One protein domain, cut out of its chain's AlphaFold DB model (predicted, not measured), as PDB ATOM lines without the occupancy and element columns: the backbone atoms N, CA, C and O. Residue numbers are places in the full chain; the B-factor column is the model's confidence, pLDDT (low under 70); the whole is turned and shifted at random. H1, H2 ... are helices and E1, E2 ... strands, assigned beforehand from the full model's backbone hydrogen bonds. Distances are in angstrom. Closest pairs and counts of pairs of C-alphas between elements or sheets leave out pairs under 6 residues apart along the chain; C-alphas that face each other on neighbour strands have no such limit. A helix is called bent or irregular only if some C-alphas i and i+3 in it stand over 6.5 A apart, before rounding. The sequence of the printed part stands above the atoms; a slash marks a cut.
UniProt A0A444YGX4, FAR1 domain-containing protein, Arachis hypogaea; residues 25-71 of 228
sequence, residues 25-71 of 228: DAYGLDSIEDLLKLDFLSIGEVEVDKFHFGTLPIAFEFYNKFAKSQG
ATOM      1  N   ASP A  25     -19.953  16.905 -30.368       55.41
ATOM      2  CA  ASP A  25     -20.878  16.487 -29.296       55.41
ATOM      3  C   ASP A  25     -22.029  15.583 -29.787       55.41
ATOM      4  O   ASP A  25     -23.086  15.486 -29.153       55.41
ATOM      5  N   ALA A  26     -21.871  14.929 -30.942       63.06
ATOM      6  CA  ALA A  26     -22.911  14.059 -31.480       63.06
ATOM      7  C   ALA A  26     -22.914  12.671 -30.812       63.06
ATOM      8  O   ALA A  26     -21.943  11.914 -30.881       63.06
ATOM      9  N   TYR A  27     -24.039  12.289 -30.205       75.12
ATOM     10  CA  TYR A  27     -24.203  10.985 -29.565       75.12
ATOM     11  C   TYR A  27     -24.639   9.933 -30.594       75.12
ATOM     12  O   TYR A  27     -25.805   9.878 -30.991       75.12
ATOM     13  N   GLY A  28     -23.703   9.086 -31.024       78.81
ATOM     14  CA  GLY A  28     -23.986   7.934 -31.885       78.81
ATOM     15  C   GLY A  28     -24.714   6.812 -31.136       78.81
ATOM     16  O   GLY A  28     -24.283   6.382 -30.067       78.81
ATOM     17  N   LEU A  29     -25.821   6.335 -31.702       83.56
ATOM     18  CA  LEU A  29     -26.638   5.240 -31.188       83.56
ATOM     19  C   LEU A  29     -26.722   4.145 -32.254       83.56
ATOM     20  O   LEU A  29     -27.509   4.230 -33.204       83.56
ATOM     21  N   ASP A  30     -25.922   3.099 -32.071       85.50
ATOM     22  CA  ASP A  30     -25.777   2.001 -33.036       85.50
ATOM     23  C   ASP A  30     -26.398   0.692 -32.542       85.50
ATOM     24  O   ASP A  30     -26.518  -0.277 -33.296       85.50
ATOM     25  N   SER A  31     -26.870   0.665 -31.294       84.62
ATOM     26  CA  SER A  31     -27.516  -0.501 -30.710       84.62
ATOM     27  C   SER A  31     -28.665  -0.150 -29.761       84.62
ATOM     28  O   SER A  31     -28.812   0.969 -29.265       84.62
ATOM     29  N   ILE A  32     -29.485  -1.157 -29.455       80.06
ATOM     30  CA  ILE A  32     -30.520  -1.059 -28.415       80.06
ATOM     31  C   ILE A  32     -29.889  -0.825 -27.033       80.06
ATOM     32  O   ILE A  32     -30.498  -0.178 -26.184       80.06
ATOM     33  N   GLU A  33     -28.676  -1.326 -26.798       82.75
ATOM     34  CA  GLU A  33     -27.971  -1.164 -25.523       82.75
ATOM     35  C   GLU A  33     -27.605   0.297 -25.258       82.75
ATOM     36  O   GLU A  33     -27.618   0.728 -24.105       82.75
ATOM     37  N   ASP A  34     -27.353   1.077 -26.308       82.94
ATOM     38  CA  ASP A  34     -27.069   2.508 -26.188       82.94
ATOM     39  C   ASP A  34     -28.330   3.284 -25.803       82.94
ATOM     40  O   ASP A  34     -28.296   4.110 -24.893       82.94
ATOM     41  N   LEU A  35     -29.483   2.918 -26.374       82.25
ATOM     42  CA  LEU A  35     -30.784   3.483 -25.997       82.25
ATOM     43  C   LEU A  35     -31.147   3.225 -24.533       82.25
ATOM     44  O   LEU A  35     -31.853   4.026 -23.927       82.25
ATOM     45  N   LEU A  36     -30.719   2.098 -23.959       81.00
ATOM     46  CA  LEU A  36     -31.016   1.758 -22.563       81.00
ATOM     47  C   LEU A  36     -30.211   2.590 -21.557       81.00
ATOM     48  O   LEU A  36     -30.619   2.682 -20.401       81.00
ATOM     49  N   LYS A  37     -29.095   3.188 -21.984       83.69
ATOM     50  CA  LYS A  37     -28.234   4.029 -21.137       83.69
ATOM     51  C   LYS A  37     -28.705   5.484 -21.080       83.69
ATOM     52  O   LYS A  37     -28.202   6.243 -20.256       83.69
ATOM     53  N   LEU A  38     -29.651   5.872 -21.936       83.94
ATOM     54  CA  LEU A  38     -30.160   7.237 -22.008       83.94
ATOM     55  C   LEU A  38     -31.252   7.499 -20.971       83.94
ATOM     56  O   LEU A  38     -32.199   6.722 -20.826       83.94
ATOM     57  N   ASP A  39     -31.165   8.655 -20.319       84.62
ATOM     58  CA  ASP A  39     -32.247   9.184 -19.496       84.62
ATOM     59  C   ASP A  39     -33.158  10.100 -20.325       84.62
ATOM     60  O   ASP A  39     -32.964  11.311 -20.419       84.62
ATOM     61  N   PHE A  40     -34.193   9.508 -20.919       83.88
ATOM     62  CA  PHE A  40     -35.155  10.207 -21.777       83.88
ATOM     63  C   PHE A  40     -35.988  11.291 -21.072       83.88
ATOM     64  O   PHE A  40     -36.716  12.013 -21.756       83.88
ATOM     65  N   LEU A  41     -35.953  11.389 -19.737       80.31
ATOM     66  CA  LEU A  41     -36.605  12.480 -19.001       80.31
ATOM     67  C   LEU A  41     -35.752  13.750 -18.981       80.31
ATOM     68  O   LEU A  41     -36.298  14.841 -18.835       80.31
ATOM     69  N   SER A  42     -34.440  13.593 -19.144       81.06
ATOM     70  CA  SER A  42     -33.465  14.678 -19.087       81.06
ATOM     71  C   SER A  42     -33.133  15.260 -20.465       81.06
ATOM     72  O   SER A  42     -32.542  16.329 -20.528       81.06
ATOM     73  N   ILE A  43     -33.543  14.597 -21.554       81.50
ATOM     74  CA  ILE A  43     -33.333  15.066 -22.932       81.50
ATOM     75  C   ILE A  43     -34.376  16.140 -23.278       81.50
ATOM     76  O   ILE A  43     -35.584  15.874 -23.257       81.50
ATOM     77  N   GLY A  44     -33.920  17.343 -23.625       74.12
ATOM     78  CA  GLY A  44     -34.753  18.423 -24.159       74.12
ATOM     79  C   GLY A  44     -35.020  18.291 -25.665       74.12
ATOM     80  O   GLY A  44     -34.279  17.637 -26.388       74.12
ATOM     81  N   GLU A  45     -36.069  18.946 -26.185       70.44
ATOM     82  CA  GLU A  45     -36.396  18.898 -27.630       70.44
ATOM     83  C   GLU A  45     -35.273  19.444 -28.529       70.44
ATOM     84  O   GLU A  45     -35.112  18.969 -29.649       70.44
ATOM     85  N   VAL A  46     -34.491  20.402 -28.025       71.56
ATOM     86  CA  VAL A  46     -33.354  21.046 -28.718       71.56
ATOM     87  C   VAL A  46     -32.082  20.189 -28.660       71.56
ATOM     88  O   VAL A  46     -31.057  20.574 -29.192       71.56
ATOM     89  N   GLU A  47     -32.115  19.051 -27.967       78.94
ATOM     90  CA  GLU A  47     -30.966  18.143 -27.853       78.94
ATOM     91  C   GLU A  47     -31.156  16.875 -28.693       78.94
ATOM     92  O   GLU A  47     -30.230  16.081 -28.830       78.94
ATOM     93  N   VAL A  48     -32.351  16.667 -29.260       80.00
ATOM     94  CA  VAL A  48     -32.678  15.484 -30.071       80.00
ATOM     95  C   VAL A  48     -31.904  15.463 -31.393       80.00
ATOM     96  O   VAL A  48     -31.572  14.388 -31.888       80.00
ATOM     97  N   ASP A  49     -31.604  16.631 -31.955       79.94
ATOM     98  CA  ASP A  49     -30.817  16.805 -33.182       79.94
ATOM     99  C   ASP A  49     -29.335  16.429 -33.019       79.94
ATOM    100  O   ASP A  49     -28.666  16.166 -34.015       79.94
ATOM    101  N   LYS A  50     -28.847  16.314 -31.778       85.19
ATOM    102  CA  LYS A  50     -27.487  15.859 -31.456       85.19
ATOM    103  C   LYS A  50     -27.314  14.339 -31.513       85.19
ATOM    104  O   LYS A  50     -26.195  13.850 -31.371       85.19
ATOM    105  N   PHE A  51     -28.392  13.568 -31.673       86.19
ATOM    106  CA  PHE A  51     -28.315  12.108 -31.742       86.19
ATOM    107  C   PHE A  51     -28.197  11.626 -33.187       86.19
ATOM    108  O   PHE A  51     -29.026  11.941 -34.042       86.19
ATOM    109  N   HIS A  52     -27.199  10.784 -33.440       86.06
ATOM    110  CA  HIS A  52     -27.028  10.086 -34.710       86.06
ATOM    111  C   HIS A  52     -27.372   8.611 -34.539       86.06
ATOM    112  O   HIS A  52     -27.090   8.018 -33.503       86.06
ATOM    113  N   PHE A  53     -27.974   7.997 -35.557       89.94
ATOM    114  CA  PHE A  53     -28.458   6.619 -35.470       89.94
ATOM    115  C   PHE A  53     -27.830   5.758 -36.560       89.94
ATOM    116  O   PHE A  53     -27.970   6.073 -37.742       89.94
ATOM    117  N   GLY A  54     -27.220   4.635 -36.181       84.19
ATOM    118  CA  GLY A  54     -26.604   3.711 -37.139       84.19
ATOM    119  C   GLY A  54     -27.606   3.033 -38.077       84.19
ATOM    120  O   GLY A  54     -27.248   2.598 -39.171       84.19
ATOM    121  N   THR A  55     -28.884   2.943 -37.683       86.56
ATOM    122  CA  THR A  55     -29.954   2.392 -38.527       86.56
ATOM    123  C   THR A  55     -31.306   3.076 -38.279       86.56
ATOM    124  O   THR A  55     -31.593   3.550 -37.178       86.56
ATOM    125  N   LEU A  56     -32.186   3.064 -39.293       84.56
ATOM    126  CA  LEU A  56     -33.566   3.568 -39.175       84.56
ATOM    127  C   LEU A  56     -34.373   2.911 -38.033       84.56
ATOM    128  O   LEU A  56     -35.075   3.638 -37.331       84.56
ATOM    129  N   PRO A  57     -34.288   1.586 -37.784       88.06
ATOM    130  CA  PRO A  57     -34.933   0.966 -36.625       88.06
ATOM    131  C   PRO A  57     -34.506   1.551 -35.275       88.06
ATOM    132  O   PRO A  57     -35.346   1.701 -34.391       88.06
ATOM    133  N   ILE A  58     -33.231   1.918 -35.110       87.31
ATOM    134  CA  ILE A  58     -32.730   2.490 -33.850       87.31
ATOM    135  C   ILE A  58     -33.238   3.921 -33.674       87.31
ATOM    136  O   ILE A  58     -33.706   4.265 -32.590       87.31
ATOM    137  N   ALA A  59     -33.240   4.722 -34.745       88.56
ATOM    138  CA  ALA A  59     -33.853   6.053 -34.744       88.56
ATOM    139  C   ALA A  59     -35.343   5.995 -34.367       88.56
ATOM    140  O   ALA A  59     -35.832   6.786 -33.561       88.56
ATOM    141  N   PHE A  60     -36.062   5.016 -34.922       86.19
ATOM    142  CA  PHE A  60     -37.474   4.798 -34.627       86.19
ATOM    143  C   PHE A  60     -37.705   4.411 -33.158       86.19
ATOM    144  O   PHE A  60     -38.583   4.971 -32.501       86.19
ATOM    145  N   GLU A  61     -36.896   3.501 -32.612       86.81
ATOM    146  CA  GLU A  61     -36.959   3.111 -31.198       86.81
ATOM    147  C   GLU A  61     -36.614   4.264 -30.245       86.81
ATOM    148  O   GLU A  61     -37.321   4.476 -29.254       86.81
ATOM    149  N   PHE A  62     -35.582   5.055 -30.557       90.19
ATOM    150  CA  PHE A  62     -35.254   6.276 -29.818       90.19
ATOM    151  C   PHE A  62     -36.446   7.232 -29.785       90.19
ATOM    152  O   PHE A  62     -36.872   7.647 -28.706       90.19
ATOM    153  N   TYR A  63     -37.026   7.536 -30.951       87.19
ATOM    154  CA  TYR A  63     -38.166   8.443 -31.054       87.19
ATOM    155  C   TYR A  63     -39.364   7.938 -30.249       87.19
ATOM    156  O   TYR A  63     -39.993   8.719 -29.541       87.19
ATOM    157  N   ASN A  64     -39.666   6.638 -30.296       85.12
ATOM    158  CA  ASN A  64     -40.768   6.057 -29.527       85.12
ATOM    159  C   ASN A  64     -40.550   6.202 -28.017       85.12
ATOM    160  O   ASN A  64     -41.468   6.600 -27.296       85.12
ATOM    161  N   LYS A  65     -39.335   5.909 -27.534       86.44
ATOM    162  CA  LYS A  65     -38.968   6.038 -26.115       86.44
ATOM    163  C   LYS A  65     -38.984   7.495 -25.652       86.44
ATOM    164  O   LYS A  65     -39.572   7.783 -24.610       86.44
ATOM    165  N   PHE A  66     -38.424   8.402 -26.447       86.69
ATOM    166  CA  PHE A  66     -38.436   9.840 -26.192       86.69
ATOM    167  C   PHE A  66     -39.860  10.413 -26.214       86.69
ATOM    168  O   PHE A  66     -40.290  11.080 -25.282       86.69
ATOM    169  N   ALA A  67     -40.662  10.103 -27.233       83.31
ATOM    170  CA  ALA A  67     -42.054  10.538 -27.302       83.31
ATOM    171  C   ALA A  67     -42.837  10.072 -26.064       83.31
ATOM    172  O   ALA A  67     -43.548  10.861 -25.443       83.31
ATOM    173  N   LYS A  68     -42.650   8.812 -25.657       82.38
ATOM    174  CA  LYS A  68     -43.279   8.244 -24.465       82.38
ATOM    175  C   LYS A  68     -42.869   8.956 -23.175       82.38
ATOM    176  O   LYS A  68     -43.746   9.192 -22.343       82.38
ATOM    177  N   SER A  69     -41.591   9.301 -22.996       82.94
ATOM    178  CA  SER A  69     -41.126  10.040 -21.810       82.94
ATOM    179  C   SER A  69     -41.721  11.448 -21.750       82.94
ATOM    180  O   SER A  69     -42.145  11.890 -20.686       82.94
ATOM    181  N   GLN A  70     -41.881  12.098 -22.906       80.38
ATOM    182  CA  GLN A  70     -42.519  13.411 -23.051       80.38
ATOM    183  C   GLN A  70     -44.060  13.358 -22.988       80.38
ATOM    184  O   GLN A  70     -44.740  14.350 -23.254       80.38
ATOM    185  N   GLY A  71     -44.654  12.192 -22.703       76.31
ATOM    186  CA  GLY A  71     -46.109  12.002 -22.707       76.31
ATOM    187  C   GLY A  71     -46.757  12.161 -24.088       76.31
ATOM    188  O   GLY A  71     -47.989  12.191 -24.201       76.31
TER     189      GLY A  71
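This is residues 25 to 71 of the 228 residues of the protein "FAR1 domain-containing protein" of Arachis hypogaea (UniProt A0A444YGX4). This is a small frame built round an open middle, in which the long helix H3 makes one long side, the short helix H2 makes the opposite side, and a pair of short strands, E1 and E2, spans between these sides at one end. The short helix H1 lies near H3, and residues 37 to 44 lead back from it to H2. The printed part has 47 residues, with two named strands and three named helices in the order E1, H1, H2, E2, H3; the sheet is E1 beside E2, parallel, and the class is mostly helix. The whole is compact, with a radius of gyration of the C-alphas of 9.7 A, and spans 25 by 21 by 17 A.

Start at strand E1, residues 27 to 29, and set it beside its parallel neighbour E2, residues 51 to 53, at 28 degrees between their directions. Look for N 29 and O 52, 2.8 A apart, and N 52 and O 27, 3.0 A apart, both within hydrogen-bond range. E1, helices H1, residues 32 to 36, and H2, residues 45 to 50, and E2 form a strand-helix-strand unit, two parallel neighbour strands with helices between, and its crossover is right-handed. H1 and H2 are apart. Helix H3, residues 56 to 69, comes closest to E2 at the C-alphas of Phe 53 and Ala 59, 5.5 A apart. H1 and H3 are close but not clearly touching; their closest C-alphas, of Leu 35 and Phe 62, are 6.5 A apart. H2 and H3 are apart. In H1 and H3 every O i to N i+4 pair is within hydrogen-bond range; in H2 0 of 2 are, with 1 of 3 O i to N i+3 pairs.

Find C-alpha 27 at (-24.203, 10.985, -29.565); from there E1 runs 6.4 A to C-alpha 29. H1 goes from Ile 32 to Leu 36, 6.5 A. H2 begins at C-alpha 45, at (-36.396, 18.898, -27.630), and runs 10.2 A to Lys 50; it is irregular, but only just: C-alphas 46 and 49 are 6.7 A apart. E2 follows from Phe 51 to Phe 53, 6.6 A. H3 runs 20.0 A from Leu 56 to C-alpha 69 at (-41.126, 10.040, -21.810).

The two C-alphas farthest apart are those of Asp 25 and Gly 71, 26.5 A. The printed part has no cut. The links E1 to H1, H2 to E2 and E2 to H3 are tight, and the link H1 to H2, 8 residues, is short. Mean pLDDT of the printed part of this model is 81.9; look for values under 70 at residues 25 to 26.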